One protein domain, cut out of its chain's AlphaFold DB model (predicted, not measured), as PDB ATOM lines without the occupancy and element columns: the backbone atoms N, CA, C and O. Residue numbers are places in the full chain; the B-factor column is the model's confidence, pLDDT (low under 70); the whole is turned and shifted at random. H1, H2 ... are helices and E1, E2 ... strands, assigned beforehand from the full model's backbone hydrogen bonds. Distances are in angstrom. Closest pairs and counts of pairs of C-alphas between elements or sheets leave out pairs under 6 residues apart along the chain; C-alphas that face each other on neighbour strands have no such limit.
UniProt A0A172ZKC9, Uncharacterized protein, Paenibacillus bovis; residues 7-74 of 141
ATOM      1  N   ARG A   7      43.706 -15.593 -10.713       82.19
ATOM      2  CA  ARG A   7      44.774 -14.870 -10.015       82.19
ATOM      3  C   ARG A   7      44.669 -13.388 -10.344       82.19
ATOM      4  O   ARG A   7      44.633 -13.020 -11.516       82.19
ATOM      5  N   ILE A   8      44.678 -12.565  -9.302       85.31
ATOM      6  CA  ILE A   8      44.553 -11.110  -9.394       85.31
ATOM      7  C   ILE A   8      45.933 -10.472  -9.230       85.31
ATOM      8  O   ILE A   8      46.629 -10.728  -8.244       85.31
ATOM      9  N   HIS A   9      46.315  -9.618 -10.176       83.25
ATOM     10  CA  HIS A   9      47.505  -8.772 -10.102       83.25
ATOM     11  C   HIS A   9      47.069  -7.324  -9.884       83.25
ATOM     12  O   HIS A   9      46.204  -6.826 -10.599       83.25
ATOM     13  N   LYS A  10      47.668  -6.649  -8.898       87.06
ATOM     14  CA  LYS A  10      47.413  -5.234  -8.600       87.06
ATOM     15  C   LYS A  10      48.653  -4.423  -8.949       87.06
ATOM     16  O   LYS A  10      49.707  -4.630  -8.348       87.06
ATOM     17  N   ILE A  11      48.535  -3.528  -9.921       82.19
ATOM     18  CA  ILE A  11      49.663  -2.771 -10.471       82.19
ATOM     19  C   ILE A  11      49.414  -1.281 -10.216       82.19
ATOM     20  O   ILE A  11      48.493  -0.722 -10.805       82.19
ATOM     21  N   PRO A  12      50.187  -0.612  -9.343       82.56
ATOM     22  CA  PRO A  12      50.016   0.817  -9.084       82.56
ATOM     23  C   PRO A  12      50.200   1.645 -10.357       82.56
ATOM     24  O   PRO A  12      51.130   1.372 -11.113       82.56
ATOM     25  N   PHE A  13      49.400   2.700 -10.552       77.44
ATOM     26  CA  PHE A  13      49.531   3.593 -11.717       77.44
ATOM     27  C   PHE A  13      50.946   4.162 -11.874       77.44
ATOM     28  O   PHE A  13      51.440   4.281 -12.989       77.44
ATOM     29  N   SER A  14      51.635   4.439 -10.763       74.94
ATOM     30  CA  SER A  14      53.019   4.934 -10.759       74.94
ATOM     31  C   SER A  14      54.051   3.944 -11.307       74.94
ATOM     32  O   SER A  14      55.158   4.353 -11.641       74.94
ATOM     33  N   LYS A  15      53.716   2.652 -11.384       72.44
ATOM     34  CA  LYS A  15      54.585   1.595 -11.922       72.44
ATOM     35  C   LYS A  15      54.228   1.212 -13.357       72.44
ATOM     36  O   LYS A  15      54.837   0.297 -13.905       72.44
ATOM     37  N   ILE A  16      53.231   1.867 -13.947       72.19
ATOM     38  CA  ILE A  16      52.794   1.590 -15.310       72.19
ATOM     39  C   ILE A  16      53.595   2.471 -16.262       72.19
ATOM     40  O   ILE A  16      53.403   3.683 -16.321       72.19
ATOM     41  N   SER A  17      54.486   1.837 -17.015       61.47
ATOM     42  CA  SER A  17      55.253   2.465 -18.087       61.47
ATOM     43  C   SER A  17      55.346   1.499 -19.273       61.47
ATOM     44  O   SER A  17      56.220   0.634 -19.306       61.47
ATOM     45  N   GLY A  18      54.427   1.624 -20.233       65.69
ATOM     46  CA  GLY A  18      54.454   0.868 -21.490       65.69
ATOM     47  C   GLY A  18      53.974  -0.588 -21.383       65.69
ATOM     48  O   GLY A  18      52.879  -0.876 -20.903       65.69
ATOM     49  N   LEU A  19      54.767  -1.523 -21.912       64.19
ATOM     50  CA  LEU A  19      54.407  -2.941 -22.045       64.19
ATOM     51  C   LEU A  19      54.446  -3.698 -20.707       64.19
ATOM     52  O   LEU A  19      55.475  -3.728 -20.032       64.19
ATOM     53  N   LEU A  20      53.370  -4.425 -20.385       68.69
ATOM     54  CA  LEU A  20      53.338  -5.375 -19.273       68.69
ATOM     55  C   LEU A  20      53.278  -6.816 -19.792       68.69
ATOM     56  O   LEU A  20      52.338  -7.248 -20.458       68.69
ATOM     57  N   ASN A  21      54.299  -7.595 -19.437       65.38
ATOM     58  CA  ASN A  21      54.385  -9.006 -19.800       65.38
ATOM     59  C   ASN A  21      53.787  -9.884 -18.701       65.38
ATOM     60  O   ASN A  21      54.439 -10.167 -17.693       65.38
ATOM     61  N   ILE A  22      52.559 -10.355 -18.914       70.94
ATOM     62  CA  ILE A  22      51.859 -11.229 -17.975       70.94
ATOM     63  C   ILE A  22      51.850 -12.650 -18.542       70.94
ATOM     64  O   ILE A  22      51.237 -12.951 -19.559       70.94
ATOM     65  N   ARG A  23      52.560 -13.564 -17.873       67.06
ATOM     66  CA  ARG A  23      52.754 -14.956 -18.329       67.06
ATOM     67  C   ARG A  23      51.552 -15.865 -18.044       67.06
ATOM     68  O   ARG A  23      51.730 -17.005 -17.625       67.06
ATOM     69  N   GLN A  24      50.346 -15.330 -18.179       73.19
ATOM     70  CA  GLN A  24      49.084 -16.015 -17.916       73.19
ATOM     71  C   GLN A  24      48.005 -15.433 -18.831       73.19
ATOM     72  O   GLN A  24      48.066 -14.252 -19.172       73.19
ATOM     73  N   LYS A  25      46.995 -16.236 -19.178       78.19
ATOM     74  CA  LYS A  25      45.844 -15.759 -19.953       78.19
ATOM     75  C   LYS A  25      45.081 -14.705 -19.159       78.19
ATOM     76  O   LYS A  25      44.692 -14.964 -18.018       78.19
ATOM     77  N   ILE A  26      44.851 -13.548 -19.771       77.38
ATOM     78  CA  ILE A  26      44.153 -12.426 -19.141       77.38
ATOM     79  C   ILE A  26      42.656 -12.534 -19.405       77.38
ATOM     80  O   ILE A  26      42.201 -12.457 -20.554       77.38
ATOM     81  N   VAL A  27      41.908 -12.663 -18.315       81.50
ATOM     82  CA  VAL A  27      40.446 -12.730 -18.296       81.50
ATOM     83  C   VAL A  27      39.869 -11.323 -18.333       81.50
ATOM     84  O   VAL A  27      39.038 -11.029 -19.186       81.50
ATOM     85  N   ASN A  28      40.369 -10.440 -17.468       78.44
ATOM     86  CA  ASN A  28      39.836  -9.095 -17.306       78.44
ATOM     87  C   ASN A  28      40.937  -8.097 -16.927       78.44
ATOM     88  O   ASN A  28      41.947  -8.467 -16.322       78.44
ATOM     89  N   VAL A  29      40.739  -6.830 -17.285       79.38
ATOM     90  CA  VAL A  29      41.610  -5.720 -16.890       79.38
ATOM     91  C   VAL A  29      40.760  -4.481 -16.673       79.38
ATOM     92  O   VAL A  29      40.006  -4.096 -17.563       79.38
ATOM     93  N   TYR A  30      40.910  -3.830 -15.524       77.50
ATOM     94  CA  TYR A  30      40.169  -2.608 -15.227       77.50
ATOM     95  C   TYR A  30      40.919  -1.690 -14.247       77.50
ATOM     96  O   TYR A  30      41.733  -2.160 -13.442       77.50
ATOM     97  N   PRO A  31      40.677  -0.369 -14.312       79.12
ATOM     98  CA  PRO A  31      41.228   0.582 -13.356       79.12
ATOM     99  C   PRO A  31      40.472   0.558 -12.020       79.12
ATOM    100  O   PRO A  31      39.245   0.552 -11.975       79.12
ATOM    101  N   ASP A  32      41.220   0.651 -10.928       81.56
ATOM    102  CA  ASP A  32      40.753   1.036  -9.599       81.56
ATOM    103  C   ASP A  32      41.239   2.467  -9.319       81.56
ATOM    104  O   ASP A  32      42.372   2.701  -8.884       81.56
ATOM    105  N   HIS A  33      40.382   3.443  -9.622       77.31
ATOM    106  CA  HIS A  33      40.700   4.863  -9.457       77.31
ATOM    107  C   HIS A  33      40.792   5.294  -7.989       77.31
ATOM    108  O   HIS A  33      41.513   6.245  -7.690       77.31
ATOM    109  N   VAL A  34      40.109   4.589  -7.078       80.88
ATOM    110  CA  VAL A  34      40.124   4.893  -5.639       80.88
ATOM    111  C   VAL A  34      41.495   4.559  -5.064       80.88
ATOM    112  O   VAL A  34      42.120   5.394  -4.413       80.88
ATOM    113  N   ASN A  35      42.004   3.366  -5.375       83.00
ATOM    114  CA  ASN A  35      43.303   2.905  -4.889       83.00
ATOM    115  C   ASN A  35      44.475   3.262  -5.825       83.00
ATOM    116  O   ASN A  35      45.626   2.957  -5.511       83.00
ATOM    117  N   LYS A  36      44.202   3.915  -6.965       79.94
ATOM    118  CA  LYS A  36      45.175   4.290  -8.009       79.94
ATOM    119  C   LYS A  36      45.977   3.092  -8.543       79.94
ATOM    120  O   LYS A  36      47.208   3.145  -8.652       79.94
ATOM    121  N   MET A  37      45.285   1.999  -8.864       84.88
ATOM    122  CA  MET A  37      45.887   0.757  -9.371       84.88
ATOM    123  C   MET A  37      45.138   0.219 -10.589       84.88
ATOM    124  O   MET A  37      43.965   0.500 -10.782       84.88
ATOM    125  N   VAL A  38      45.802  -0.603 -11.391       82.88
ATOM    126  CA  VAL A  38      45.167  -1.461 -12.392       82.88
ATOM    127  C   VAL A  38      45.059  -2.863 -11.839       82.88
ATOM    128  O   VAL A  38      46.032  -3.409 -11.311       82.88
ATOM    129  N   ILE A  39      43.871  -3.435 -11.973       85.25
ATOM    130  CA  ILE A  39      43.585  -4.805 -11.592       85.25
ATOM    131  C   ILE A  39      43.601  -5.653 -12.859       85.25
ATOM    132  O   ILE A  39      42.882  -5.364 -13.814       85.25
ATOM    133  N   VAL A  40      44.447  -6.681 -12.873       84.50
ATOM    134  CA  VAL A  40      44.525  -7.659 -13.962       84.50
ATOM    135  C   VAL A  40      44.142  -9.028 -13.423       84.50
ATOM    136  O   VAL A  40      44.820  -9.578 -12.554       84.50
ATOM    137  N   GLU A  41      43.072  -9.598 -13.958       86.06
ATOM    138  CA  GLU A  41      42.594 -10.932 -13.611       86.06
ATOM    139  C   GLU A  41      43.084 -11.941 -14.646       86.06
ATOM    140  O   GLU A  41      42.959 -11.743 -15.856       86.06
ATOM    141  N   THR A  42      43.660 -13.041 -14.168       82.75
ATOM    142  CA  THR A  42      44.287 -14.065 -15.008       82.75
ATOM    143  C   THR A  42      43.821 -15.462 -14.640       82.75
ATOM    144  O   THR A  42      43.516 -15.731 -13.481       82.75
ATOM    145  N   GLU A  43      43.815 -16.387 -15.596       82.06
ATOM    146  CA  GLU A  43      43.615 -17.809 -15.303       82.06
ATOM    147  C   GLU A  43      44.889 -18.418 -14.701       82.06
ATOM    148  O   GLU A  43      45.979 -18.344 -15.280       82.06
ATOM    149  N   LYS A  44      44.769 -19.071 -13.539       71.31
ATOM    150  CA  LYS A  44      45.921 -19.644 -12.822       71.31
ATOM    151  C   LYS A  44      46.568 -20.829 -13.549       71.31
ATOM    152  O   LYS A  44      47.765 -21.045 -13.388       71.31
ATOM    153  N   LEU A  45      45.798 -21.583 -14.336       67.00
ATOM    154  CA  LEU A  45      46.231 -22.848 -14.952       67.00
ATOM    155  C   LEU A  45      46.539 -22.739 -16.453       67.00
ATOM    156  O   LEU A  45      46.900 -23.732 -17.086       67.00
ATOM    157  N   SER A  46      46.417 -21.548 -17.037       65.06
ATOM    158  CA  SER A  46      46.665 -21.363 -18.462       65.06
ATOM    159  C   SER A  46      48.157 -21.196 -18.742       65.06
ATOM    160  O   SER A  46      48.802 -20.301 -18.200       65.06
ATOM    161  N   ARG A  47      48.707 -22.040 -19.625       63.19
ATOM    162  CA  ARG A  47      50.072 -21.885 -20.168       63.19
ATOM    163  C   ARG A  47      50.147 -20.852 -21.300       63.19
ATOM    164  O   ARG A  47      51.225 -20.643 -21.850       63.19
ATOM    165  N   LYS A  48      49.020 -20.231 -21.676       64.38
ATOM    166  CA  LYS A  48      49.016 -19.129 -22.645       64.38
ATOM    167  C   LYS A  48      49.614 -17.879 -22.007       64.38
ATOM    168  O   LYS A  48      49.272 -17.520 -20.883       64.38
ATOM    169  N   VAL A  49      50.505 -17.241 -22.751       62.69
ATOM    170  CA  VAL A  49      51.106 -15.955 -22.409       62.69
ATOM    171  C   VAL A  49      50.413 -14.903 -23.259       62.69
ATOM    172  O   VAL A  49      50.520 -14.955 -24.482       62.69
ATOM    173  N   ASP A  50      49.719 -13.972 -22.610       67.31
ATOM    174  CA  ASP A  50      49.148 -12.801 -23.269       67.31
ATOM    175  C   ASP A  50      50.028 -11.586 -22.944       67.31
ATOM    176  O   ASP A  50      50.309 -11.291 -21.780       67.31
ATOM    177  N   THR A  51      50.463 -10.853 -23.967       64.38
ATOM    178  CA  THR A  51      51.091  -9.542 -23.774       64.38
ATOM    179  C   THR A  51      50.005  -8.473 -23.790       64.38
ATOM    180  O   THR A  51      49.133  -8.460 -24.664       64.38
ATOM    181  N   VAL A  52      50.034  -7.585 -22.795       64.75
ATOM    182  CA  VAL A  52      49.107  -6.457 -22.711       64.75
ATOM    183  C   VAL A  52      49.896  -5.182 -22.512       64.75
ATOM    184  O   VAL A  52      50.768  -5.073 -21.652       64.75
ATOM    185  N   VAL A  53      49.571  -4.200 -23.335       65.75
ATOM    186  CA  VAL A  53      50.038  -2.833 -23.177       65.75
ATOM    187  C   VAL A  53      49.060  -2.149 -22.243       65.75
ATOM    188  O   VAL A  53      47.858  -2.118 -22.520       65.75
ATOM    189  N   ILE A  54      49.572  -1.625 -21.133       66.00
ATOM    190  CA  ILE A  54      48.795  -0.789 -20.227       66.00
ATOM    191  C   ILE A  54      49.513   0.548 -20.169       66.00
ATOM    192  O   ILE A  54      50.639   0.633 -19.691       66.00
ATOM    193  N   GLU A  55      48.871   1.594 -20.671       64.00
ATOM    194  CA  GLU A  55      49.440   2.936 -20.696       64.00
ATOM    195  C   GLU A  55      48.538   3.896 -19.935       64.00
ATOM    196  O   GLU A  55      47.326   3.947 -20.141       64.00
ATOM    197  N   VAL A  56      49.141   4.693 -19.055       59.12
ATOM    198  CA  VAL A  56      48.456   5.818 -18.418       59.12
ATOM    199  C   VAL A  56      48.707   7.051 -19.281       59.12
ATOM    200  O   VAL A  56      49.821   7.569 -19.324       59.12
ATOM    201  N   LYS A  57      47.671   7.531 -19.976       59.50
ATOM    202  CA  LYS A  57      47.719   8.727 -20.830       59.50
ATOM    203  C   LYS A  57      46.803   9.797 -20.252       59.50
ATOM    204  O   LYS A  57      45.592   9.619 -20.255       59.50
ATOM    205  N   ASN A  58      47.354  10.927 -19.800       50.88
ATOM    206  CA  ASN A  58      46.581  12.105 -19.365       50.88
ATOM    207  C   ASN A  58      45.386  11.766 -18.446       50.88
ATOM    208  O   ASN A  58      44.272  12.219 -18.685       50.88
ATOM    209  N   ASN A  59      45.620  10.954 -17.408       49.59
ATOM    210  CA  ASN A  59      44.616  10.462 -16.446       49.59
ATOM    211  C   ASN A  59      43.598   9.429 -16.971       49.59
ATOM    212  O   ASN A  59      42.730   9.007 -16.211       49.59
ATOM    213  N   TYR A  60      43.724   8.967 -18.217       52.09
ATOM    214  CA  TYR A  60      42.990   7.824 -18.762       52.09
ATOM    215  C   TYR A  60      43.895   6.588 -18.859       52.09
ATOM    216  O   TYR A  60      45.097   6.702 -19.115       52.09
ATOM    217  N   LEU A  61      43.316   5.406 -18.647       58.59
ATOM    218  CA  LEU A  61      44.015   4.133 -18.771       58.59
ATOM    219  C   LEU A  61      43.670   3.480 -20.111       58.59
ATOM    220  O   LEU A  61      42.543   3.036 -20.312       58.59
ATOM    221  N   ASP A  62      44.652   3.399 -21.002       63.53
ATOM    222  CA  ASP A  62      44.540   2.702 -22.281       63.53
ATOM    223  C   ASP A  62      45.050   1.264 -22.108       63.53
ATOM    224  O   ASP A  62      46.228   1.041 -21.815       63.53
ATOM    225  N   ILE A  63      44.151   0.283 -22.236       66.00
ATOM    226  CA  ILE A  63      44.468  -1.145 -22.109       66.00
ATOM    227  C   ILE A  63      44.284  -1.803 -23.469       66.00
ATOM    228  O   ILE A  63      43.180  -1.841 -24.011       66.00
ATOM    229  N   ARG A  64      45.358  -2.388 -24.002       67.75
ATOM    230  CA  ARG A  64      45.342  -3.017 -25.326       67.75
ATOM    231  C   ARG A  64      46.007  -4.387 -25.277       67.75
ATOM    232  O   ARG A  64      47.131  -4.522 -24.797       67.75
ATOM    233  N   LYS A  65      45.331  -5.413 -25.801       69.44
ATOM    234  CA  LYS A  65      45.931  -6.740 -26.017       69.44
ATOM    235  C   LYS A  65      46.709  -6.710 -27.335       69.44
ATOM    236  O   LYS A  65      46.092  -6.552 -28.383       69.44
ATOM    237  N   MET A  66      48.035  -6.809 -27.275       68.50
ATOM    238  CA  MET A  66      48.908  -6.858 -28.456       68.50
ATOM    239  C   MET A  66      50.281  -7.432 -28.100       68.50
ATOM    240  O   MET A  66      50.710  -7.378 -26.949       68.50
ATOM    241  N   THR A  67      50.986  -7.964 -29.090       67.88
ATOM    242  CA  THR A  67      52.354  -8.471 -28.955       67.88
ATOM    243  C   THR A  67      53.374  -7.337 -28.811       67.88
ATOM    244  O   THR A  67      53.149  -6.202 -29.233       67.88
ATOM    245  N   ALA A  68      54.552  -7.650 -28.261       62.28
ATOM    246  CA  ALA A  68      55.655  -6.687 -28.182       62.28
ATOM    247  C   ALA A  68      56.123  -6.205 -29.569       62.28
ATOM    248  O   ALA A  68      56.517  -5.053 -29.718       62.28
ATOM    249  N   ALA A  69      56.052  -7.063 -30.594       66.00
ATOM    250  CA  ALA A  69      56.397  -6.693 -31.965       66.00
ATOM    251  C   ALA A  69      55.405  -5.674 -32.548       66.00
ATOM    252  O   ALA A  69      55.832  -4.672 -33.109       66.00
ATOM    253  N   GLU A  70      54.100  -5.890 -32.355       70.00
ATOM    254  CA  GLU A  70      53.056  -4.945 -32.776       70.00
ATOM    255  C   GLU A  70      53.168  -3.607 -32.043       70.00
ATOM    256  O   GLU A  70      52.972  -2.561 -32.654       70.00
ATOM    257  N   TYR A  71      53.520  -3.623 -30.755       66.06
ATOM    258  CA  TYR A  71      53.778  -2.398 -30.000       66.06
ATOM    259  C   TYR A  71      54.974  -1.619 -30.561       66.06
ATOM    260  O   TYR A  71      54.858  -0.429 -30.834       66.06
ATOM    261  N   ASN A  72      56.100  -2.299 -30.797       61.03
ATOM    262  CA  ASN A  72      57.333  -1.676 -31.290       61.03
ATOM    263  C   ASN A  72      57.232  -1.168 -32.739       61.03
ATOM    264  O   ASN A  72      58.032  -0.334 -33.149       61.03
ATOM    265  N   GLN A  73      56.282  -1.685 -33.523       67.62
ATOM    266  CA  GLN A  73      56.015  -1.236 -34.894       67.62
ATOM    267  C   GLN A  73      55.075  -0.030 -34.961       67.62
ATOM    268  O   GLN A  73      54.900   0.547 -36.035       67.62
ATOM    269  N   ARG A  74      54.446   0.359 -33.845       61.19
ATOM    270  CA  ARG A  74      53.584   1.540 -33.838       61.19
ATOM    271  C   ARG A  74      54.436   2.807 -33.843       61.19
ATOM    272  O   ARG A  74      55.395   2.895 -33.075       61.19
TER     273      ARG A  74
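This is residues 7 to 74 of the 141 residues of an uncharacterized protein of Paenibacillus bovis (UniProt A0A172ZKC9). Two small antiparallel sheets of three strands lie face to face as a sandwich, their strands nearly aligned, with the short helix H1 beyond the sheet E2 E5 E6, on the side away from the sheet E1 E4 E3. The chain crosses between the sheets three times, at the links E1 to E2, E2 to E3 and E4 to E5. The 68 printed residues hold six named strands and then one named helix, mostly strand. The whole is compact, radius of gyration of the C-alphas 11.8 A, and flat, spanning 32 by 30 by 15 A.

In one sheet, inner strand E4, residues 37 to 43, is antiparallel to E1, residues 7 to 12, with N 9 and O 40 2.8 A apart, within hydrogen-bond range. On its other side E4 forms a hairpin with E3, residues 26 to 32; N 39 and O 30 are 2.9 A apart. In the other sheet, inner strand E5, residues 50 to 57, is antiparallel to E2, residues 19 to 22, with N 20 and O 52 at 3.0 A, and forms a hairpin with E6, residues 60 to 65, with N 55 and O 62 at 2.9 A. The facing parts of the sheets are 10.3 A centre to centre, their planes 13 degrees apart, their strands at 11 degrees. The closest C-alphas of E3 and E6, those of Pro 31 and Leu 61, are 7.0 A apart. H1, residues 68 to 72, only grazes the sheet E2 E5 E6; its O i to N i+4 pair is within hydrogen-bond range.

E1 begins at C-alpha 7, (44.774, -14.870, -10.015). E4 measures 19.6 A and E5, the longest strand by residues, 21.7 A. H1 ends at C-alpha 72, (57.333, -1.676, -31.290).

The C-alphas farthest apart, Leu 45 and Asn 58, are 35.2 A apart. The printed part has no cut and no long link. Mean pLDDT of the printed part is 71.3; 35 residues are under 70, among them 45 to 69.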